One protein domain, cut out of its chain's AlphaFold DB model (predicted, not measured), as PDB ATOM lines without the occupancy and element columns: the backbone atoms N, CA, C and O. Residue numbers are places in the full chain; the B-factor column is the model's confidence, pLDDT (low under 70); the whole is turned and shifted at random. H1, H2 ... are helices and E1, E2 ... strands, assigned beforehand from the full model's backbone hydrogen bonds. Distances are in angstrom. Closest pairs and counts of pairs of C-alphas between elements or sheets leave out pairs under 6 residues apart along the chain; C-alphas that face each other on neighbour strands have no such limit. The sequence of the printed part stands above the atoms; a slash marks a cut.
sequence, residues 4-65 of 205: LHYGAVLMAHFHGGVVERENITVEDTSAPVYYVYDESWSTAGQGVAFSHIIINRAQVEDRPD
ATOM      1  N   LEU A   4     198.158 180.765 154.228       65.62
ATOM      2  CA  LEU A   4     198.516 179.424 154.685       65.62
ATOM      3  C   LEU A   4     197.321 178.645 155.256       65.62
ATOM      4  O   LEU A   4     197.253 177.425 155.116       65.62
ATOM      5  N   HIS A   5     196.335 179.350 155.815       68.69
ATOM      6  CA  HIS A   5     195.061 178.756 156.223       68.69
ATOM      7  C   HIS A   5     194.277 178.225 155.013       68.69
ATOM      8  O   HIS A   5     193.733 177.125 155.066       68.69
ATOM      9  N   TYR A   6     194.276 178.958 153.892       72.75
ATOM     10  CA  TYR A   6     193.604 178.516 152.666       72.75
ATOM     11  C   TYR A   6     194.233 177.257 152.077       72.75
ATOM     12  O   TYR A   6     193.506 176.405 151.579       72.75
ATOM     13  N   GLY A   7     195.559 177.106 152.175       72.31
ATOM     14  CA  GLY A   7     196.239 175.877 151.764       72.31
ATOM     15  C   GLY A   7     195.751 174.653 152.544       72.31
ATOM     16  O   GLY A   7     195.429 173.632 151.941       72.31
ATOM     17  N   ALA A   8     195.624 174.775 153.870       73.38
ATOM     18  CA  ALA A   8     195.130 173.690 154.719       73.38
ATOM     19  C   ALA A   8     193.656 173.363 154.449       73.38
ATOM     20  O   ALA A   8     193.300 172.196 154.308       73.38
ATOM     21  N   VAL A   9     192.809 174.384 154.299       78.12
ATOM     22  CA  VAL A   9     191.387 174.198 153.972       78.12
ATOM     23  C   VAL A   9     191.206 173.581 152.582       78.12
ATOM     24  O   VAL A   9     190.365 172.705 152.414       78.12
ATOM     25  N   LEU A  10     192.005 173.991 151.594       81.62
ATOM     26  CA  LEU A  10     191.971 173.419 150.247       81.62
ATOM     27  C   LEU A  10     192.395 171.949 150.257       81.62
ATOM     28  O   LEU A  10     191.734 171.118 149.640       81.62
ATOM     29  N   MET A  11     193.468 171.619 150.977       80.75
ATOM     30  CA  MET A  11     193.901 170.232 151.132       80.75
ATOM     31  C   MET A  11     192.827 169.390 151.824       80.75
ATOM     32  O   MET A  11     192.469 168.331 151.318       80.75
ATOM     33  N   ALA A  12     192.248 169.891 152.917       83.00
ATOM     34  CA  ALA A  12     191.136 169.229 153.587       83.00
ATOM     35  C   ALA A  12     189.927 169.050 152.655       83.00
ATOM     36  O   ALA A  12     189.278 168.012 152.692       83.00
ATOM     37  N   HIS A  13     189.642 170.012 151.771       86.25
ATOM     38  CA  HIS A  13     188.556 169.912 150.794       86.25
ATOM     39  C   HIS A  13     188.740 168.749 149.806       86.25
ATOM     40  O   HIS A  13     187.761 168.088 149.467       86.25
ATOM     41  N   PHE A  14     189.977 168.445 149.397       84.56
ATOM     42  CA  PHE A  14     190.270 167.254 148.588       84.56
ATOM     43  C   PHE A  14     190.061 165.931 149.343       84.56
ATOM     44  O   PHE A  14     189.958 164.889 148.701       84.56
ATOM     45  N   HIS A  15     189.944 165.982 150.672       85.56
ATOM     46  CA  HIS A  15     189.763 164.843 151.577       85.56
ATOM     47  C   HIS A  15     188.413 164.894 152.316       85.56
ATOM     48  O   HIS A  15     188.322 164.599 153.504       85.56
ATOM     49  N   GLY A  16     187.350 165.321 151.626       82.38
ATOM     50  CA  GLY A  16     185.986 165.335 152.179       82.38
ATOM     51  C   GLY A  16     185.627 166.575 153.009       82.38
ATOM     52  O   GLY A  16     184.482 166.716 153.432       82.38
ATOM     53  N   GLY A  17     186.559 167.515 153.171       87.44
ATOM     54  CA  GLY A  17     186.365 168.757 153.917       87.44
ATOM     55  C   GLY A  17     186.726 168.643 155.398       87.44
ATOM     56  O   GLY A  17     186.927 167.562 155.944       87.44
ATOM     57  N   VAL A  18     186.825 169.801 156.053       87.31
ATOM     58  CA  VAL A  18     187.075 169.878 157.497       87.31
ATOM     59  C   VAL A  18     185.806 169.454 158.231       87.31
ATOM     60  O   VAL A  18     184.785 170.134 158.121       87.31
ATOM     61  N   VAL A  19     185.880 168.359 158.988       90.00
ATOM     62  CA  VAL A  19     184.777 167.910 159.854       90.00
ATOM     63  C   VAL A  19     184.812 168.608 161.210       90.00
ATOM     64  O   VAL A  19     183.769 168.858 161.805       90.00
ATOM     65  N   GLU A  20     186.005 168.979 161.670       88.88
ATOM     66  CA  GLU A  20     186.207 169.639 162.954       88.88
ATOM     67  C   GLU A  20     187.535 170.397 162.977       88.88
ATOM     68  O   GLU A  20     188.491 170.045 162.281       88.88
ATOM     69  N   ARG A  21     187.595 171.459 163.782       88.00
ATOM     70  CA  ARG A  21     188.813 172.226 164.022       88.00
ATOM     71  C   ARG A  21     188.980 172.456 165.512       88.00
ATOM     72  O   ARG A  21     188.126 173.090 166.128       88.00
ATOM     73  N   GLU A  22     190.124 172.052 166.041       89.56
ATOM     74  CA  GLU A  22     190.465 172.217 167.451       89.56
ATOM     75  C   GLU A  22     191.897 172.725 167.600       89.56
ATOM     76  O   GLU A  22     192.737 172.531 166.722       89.56
ATOM     77  N   ASN A  23     192.185 173.401 168.710       89.25
ATOM     78  CA  ASN A  23     193.567 173.642 169.113       89.25
ATOM     79  C   ASN A  23     193.959 172.511 170.056       89.25
ATOM     80  O   ASN A  23     193.412 172.422 171.156       89.25
ATOM     81  N   ILE A  24     194.886 171.669 169.616       89.81
ATOM     82  CA  ILE A  24     195.411 170.577 170.430       89.81
ATOM     83  C   ILE A  24     196.660 171.076 171.142       89.81
ATOM     84  O   ILE A  24     197.474 171.794 170.555       89.81
ATOM     85  N   THR A  25     196.798 170.677 172.402       89.88
ATOM     86  CA  THR A  25     198.011 170.873 173.189       89.88
ATOM     87  C   THR A  25     198.436 169.528 173.753       89.88
ATOM     88  O   THR A  25     197.662 168.899 174.473       89.88
ATOM     89  N   VAL A  26     199.655 169.112 173.426       88.38
ATOM     90  CA  VAL A  26     200.309 167.919 173.974       88.38
ATOM     91  C   VAL A  26     201.656 168.367 174.520       88.38
ATOM     92  O   VAL A  26     202.447 168.964 173.783       88.38
ATOM     93  N   GLU A  27     201.900 168.104 175.804       87.69
ATOM     94  CA  GLU A  27     203.052 168.642 176.540       87.69
ATOM     95  C   GLU A  27     203.174 170.170 176.328       87.69
ATOM     96  O   GLU A  27     202.199 170.905 176.504       87.69
ATOM     97  N   ASP A  28     204.340 170.652 175.893       85.06
ATOM     98  CA  ASP A  28     204.611 172.071 175.635       85.06
ATOM     99  C   ASP A  28     204.300 172.508 174.184       85.06
ATOM    100  O   ASP A  28     204.613 173.633 173.781       85.06
ATOM    101  N   THR A  29     203.691 171.637 173.369       86.38
ATOM    102  CA  THR A  29     203.412 171.903 171.949       86.38
ATOM    103  C   THR A  29     201.924 172.141 171.716       86.38
ATOM    104  O   THR A  29     201.098 171.269 171.974       86.38
ATOM    105  N   SER A  30     201.572 173.311 171.173       87.94
ATOM    106  CA  SER A  30     200.191 173.667 170.828       87.94
ATOM    107  C   SER A  30     200.071 174.105 169.373       87.94
ATOM    108  O   SER A  30     200.849 174.941 168.907       87.94
ATOM    109  N   ALA A  31     199.096 173.549 168.651       86.25
ATOM    110  CA  ALA A  31     198.849 173.898 167.255       86.25
ATOM    111  C   ALA A  31     197.374 173.707 166.851       86.25
ATOM    112  O   ALA A  31     196.681 172.837 167.389       86.25
ATOM    113  N   PRO A  32     196.878 174.497 165.878       86.50
ATOM    114  CA  PRO A  32     195.565 174.279 165.285       86.50
ATOM    115  C   PRO A  32     195.558 173.014 164.417       86.50
ATOM    116  O   PRO A  32     196.334 172.892 163.460       86.50
ATOM    117  N   VAL A  33     194.615 172.121 164.703       89.25
ATOM    118  CA  VAL A  33     194.390 170.865 163.988       89.25
ATOM    119  C   VAL A  33     193.064 170.915 163.238       89.25
ATOM    120  O   VAL A  33     192.036 171.323 163.781       89.25
ATOM    121  N   TYR A  34     193.091 170.501 161.974       90.00
ATOM    122  CA  TYR A  34     191.902 170.273 161.159       90.00
ATOM    123  C   TYR A  34     191.695 168.778 161.023       90.00
ATOM    124  O   TYR A  34     192.539 168.068 160.477       90.00
ATOM    125  N   TYR A  35     190.555 168.303 161.486       90.81
ATOM    126  CA  TYR A  35     190.165 166.929 161.275       90.81
ATOM    127  C   TYR A  35     189.447 166.786 159.941       90.81
ATOM    128  O   TYR A  35     188.599 167.606 159.577       90.81
ATOM    129  N   VAL A  36     189.772 165.710 159.238       92.69
ATOM    130  CA  VAL A  36     189.054 165.229 158.055       92.69
ATOM    131  C   VAL A  36     188.630 163.784 158.285       92.69
ATOM    132  O   VAL A  36     189.161 163.115 159.175       92.69
ATOM    133  N   TYR A  37     187.685 163.296 157.489       91.50
ATOM    134  CA  TYR A  37     187.280 161.894 157.504       91.50
ATOM    135  C   TYR A  37     187.333 161.351 156.077       91.50
ATOM    136  O   TYR A  37     186.407 161.553 155.292       91.50
ATOM    137  N   ASP A  38     188.438 160.688 155.735       90.00
ATOM    138  CA  ASP A  38     188.655 160.126 154.401       90.00
ATOM    139  C   ASP A  38     189.258 158.719 154.495       90.00
ATOM    140  O   ASP A  38     190.461 158.543 154.686       90.00
ATOM    141  N   GLU A  39     188.424 157.693 154.333       87.00
ATOM    142  CA  GLU A  39     188.861 156.290 154.344       87.00
ATOM    143  C   GLU A  39     189.822 155.949 153.194       87.00
ATOM    144  O   GLU A  39     190.629 155.023 153.309       87.00
ATOM    145  N   SER A  40     189.760 156.694 152.083       84.69
ATOM    146  CA  SER A  40     190.626 156.475 150.921       84.69
ATOM    147  C   SER A  40     192.038 157.028 151.133       84.69
ATOM    148  O   SER A  40     192.996 156.588 150.487       84.69
ATOM    149  N   TRP A  41     192.190 157.964 152.071       82.81
ATOM    150  CA  TRP A  41     193.465 158.574 152.396       82.81
ATOM    151  C   TRP A  41     194.182 157.790 153.494       82.81
ATOM    152  O   TRP A  41     193.854 157.848 154.675       82.81
ATOM    153  N   SER A  42     195.223 157.052 153.105       80.75
ATOM    154  CA  SER A  42     195.976 156.174 154.014       80.75
ATOM    155  C   SER A  42     196.855 156.904 155.038       80.75
ATOM    156  O   SER A  42     197.534 156.256 155.833       80.75
ATOM    157  N   THR A  43     196.943 158.229 154.961       82.44
ATOM    158  CA  THR A  43     197.787 159.049 155.831       82.44
ATOM    159  C   THR A  43     196.998 159.445 157.078       82.44
ATOM    160  O   THR A  43     195.867 159.908 156.970       82.44
ATOM    161  N   ALA A  44     197.593 159.253 158.258       85.50
ATOM    162  CA  ALA A  44     196.941 159.545 159.536       85.50
ATOM    163  C   ALA A  44     197.074 161.019 159.955       85.50
ATOM    164  O   ALA A  44     196.143 161.575 160.535       85.50
ATOM    165  N   GLY A  45     198.198 161.653 159.621       85.25
ATOM    166  CA  GLY A  45     198.471 163.065 159.862       85.25
ATOM    167  C   GLY A  45     199.265 163.666 158.709       85.25
ATOM    168  O   GLY A  45     200.004 162.961 158.025       85.25
ATOM    169  N   GLN A  46     199.057 164.950 158.441       84.75
ATOM    170  CA  GLN A  46     199.885 165.702 157.512       84.75
ATOM    171  C   GLN A  46     199.996 167.167 157.935       84.75
ATOM    172  O   GLN A  46     199.008 167.906 157.994       84.75
ATOM    173  N   GLY A  47     201.224 167.612 158.162       75.31
ATOM    174  CA  GLY A  47     201.561 168.999 158.409       75.31
ATOM    175  C   GLY A  47     201.518 169.810 157.118       75.31
ATOM    176  O   GLY A  47     202.419 169.730 156.282       75.31
ATOM    177  N   VAL A  48     200.531 170.688 156.986       69.81
ATOM    178  CA  VAL A  48     200.479 171.703 155.927       69.81
ATOM    179  C   VAL A  48     201.496 172.808 156.239       69.81
ATOM    180  O   VAL A  48     202.016 172.906 157.352       69.81
ATOM    181  N   ALA A  49     201.876 173.608 155.243       59.19
ATOM    182  CA  ALA A  49     202.910 174.628 155.388       59.19
ATOM    183  C   ALA A  49     202.749 175.486 156.671       59.19
ATOM    184  O   ALA A  49     201.653 175.929 157.025       59.19
ATOM    185  N   PHE A  50     203.890 175.706 157.333       58.16
ATOM    186  CA  PHE A  50     204.150 176.529 158.522       58.16
ATOM    187  C   PHE A  50     203.538 176.122 159.871       58.16
ATOM    188  O   PHE A  50     204.301 176.082 160.830       58.16
ATOM    189  N   SER A  51     202.240 175.826 160.003       66.38
ATOM    190  CA  SER A  51     201.663 175.623 161.358       66.38
ATOM    191  C   SER A  51     200.366 174.824 161.455       66.38
ATOM    192  O   SER A  51     199.871 174.596 162.557       66.38
ATOM    193  N   HIS A  52     199.781 174.424 160.331       76.25
ATOM    194  CA  HIS A  52     198.487 173.756 160.333       76.25
ATOM    195  C   HIS A  52     198.674 172.256 160.167       76.25
ATOM    196  O   HIS A  52     199.351 171.817 159.238       76.25
ATOM    197  N   ILE A  53     198.053 171.480 161.046       87.81
ATOM    198  CA  ILE A  53     198.110 170.021 161.005       87.81
ATOM    199  C   ILE A  53     196.744 169.517 160.553       87.81
ATOM    200  O   ILE A  53     195.715 169.981 161.043       87.81
ATOM    201  N   ILE A  54     196.728 168.592 159.600       89.12
ATOM    202  CA  ILE A  54     195.524 167.861 159.221       89.12
ATOM    203  C   ILE A  54     195.632 166.458 159.804       89.12
ATOM    204  O   ILE A  54     196.638 165.792 159.581       89.12
ATOM    205  N   ILE A  55     194.607 166.003 160.522       91.50
ATOM    206  CA  ILE A  55     194.520 164.629 161.031       91.50
ATOM    207  C   ILE A  55     193.318 163.937 160.396       91.50
ATOM    208  O   ILE A  55     192.216 164.486 160.348       91.50
ATOM    209  N   ASN A  56     193.522 162.718 159.911       91.25
ATOM    210  CA  ASN A  56     192.458 161.914 159.330       91.25
ATOM    211  C   ASN A  56     191.817 161.015 160.392       91.25
ATOM    212  O   ASN A  56     192.388 159.983 160.759       91.25
ATOM    213  N   ARG A  57     190.608 161.373 160.846       90.06
ATOM    214  CA  ARG A  57     189.845 160.622 161.857       90.06
ATOM    215  C   ARG A  57     189.651 159.163 161.463       90.06
ATOM    216  O   ARG A  57     189.857 158.300 162.307       90.06
ATOM    217  N   ALA A  58     189.423 158.864 160.184       88.00
ATOM    218  CA  ALA A  58     189.251 157.488 159.709       88.00
ATOM    219  C   ALA A  58     190.454 156.567 160.016       88.00
ATOM    220  O   ALA A  58     190.308 155.348 160.069       88.00
ATOM    221  N   GLN A  59     191.654 157.125 160.225       86.69
ATOM    222  CA  GLN A  59     192.862 156.350 160.540       86.69
ATOM    223  C   GLN A  59     193.188 156.301 162.040       86.69
ATOM    224  O   GLN A  59     193.916 155.395 162.478       86.69
ATOM    225  N   VAL A  60     192.677 157.267 162.811       87.62
ATOM    226  CA  VAL A  60     193.062 157.472 164.211       87.62
ATOM    227  C   VAL A  60     191.937 157.241 165.213       87.62
ATOM    228  O   VAL A  60     192.249 156.830 166.306       87.62
ATOM    229  N   GLU A  61     190.660 157.406 164.872       86.31
ATOM    230  CA  GLU A  61     189.548 157.476 165.842       86.31
ATOM    231  C   GLU A  61     189.440 156.283 166.812       86.31
ATOM    232  O   GLU A  61     189.145 156.480 167.985       86.31
ATOM    233  N   ASP A  62     189.766 155.067 166.364       88.19
ATOM    234  CA  ASP A  62     189.771 153.858 167.207       88.19
ATOM    235  C   ASP A  62     191.139 153.562 167.865       88.19
ATOM    236  O   ASP A  62     191.406 152.440 168.316       88.19
ATOM    237  N   ARG A  63     192.078 154.512 167.840       87.75
ATOM    238  CA  ARG A  63     193.432 154.342 168.383       87.75
ATOM    239  C   ARG A  63     193.503 154.861 169.820       87.75
ATOM    240  O   ARG A  63     192.798 155.793 170.175       87.75
ATOM    241  N   PRO A  64     194.389 154.289 170.651       89.88
ATOM    242  CA  PRO A  64     194.704 154.872 171.949       89.88
ATOM    243  C   PRO A  64     195.247 156.301 171.826       89.88
ATOM    244  O   PRO A  64     196.028 156.573 170.910       89.88
ATOM    245  N   ASP A  65     194.932 157.156 172.800       90.81
ATOM    246  CA  ASP A  65     195.309 158.580 172.830       90.81
ATOM    247  C   ASP A  65     196.808 158.821 172.593       90.81
ATOM    248  O   ASP A  65     197.179 159.681 171.803       90.81
TER     249      ASP A  65
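This is residues 4 to 65 of the 205 residues of an uncharacterized protein of Halorubrum chaoviator (strain DSM 11365 / JCM 9573 / AUS-1) (UniProt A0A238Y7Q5). A strongly twisted four-stranded sheet has helix H1 over one face, making two layers; the longer hairpin, E1 and E2, bends by 54 degrees in E2 at residue 32. The 62 printed residues run H1 E1 E2 E3 E4 H2, class mixed, with the mixed sheet ordered E1 E2 E4 E3. The whole is compact but flat, radius of gyration of the C-alphas 11.1 A, spans 32 by 30 by 16 A.

H1, residues 4 to 14, every O i to N i+4 pair within hydrogen-bond range, runs along E4, residues 53 to 56, at 8 degrees on the local plane; its height over the sheet is 9.8 A. Within hydrogen-bond range are N 22 and O 33, 3.0 A, in antiparallel E1, residues 20 to 26, and E2, residues 29 to 36; N 34 and O 53, 2.8 A, in parallel E2 and E4; N 46 and O 54, 2.8 A, in the hairpin of E3, residues 45 to 47, and E4. H2, residues 57 to 60, too short for O i to N i+4 pairs, only grazes the sheet.

H1, 15.9 A long, begins at C-alpha 4 (198.516, 179.424, 154.685). E1 measures 18.0 A, E2 21.1 A. H2 ends at C-alpha 60 (193.062, 157.472, 164.211).

The C-alphas of Asp 28 and Ser 40, the two farthest apart, are 32.4 A apart. The printed part has no cut and no long link; pLDDT is under 70 at residues 4 to 5 and 48 to 51.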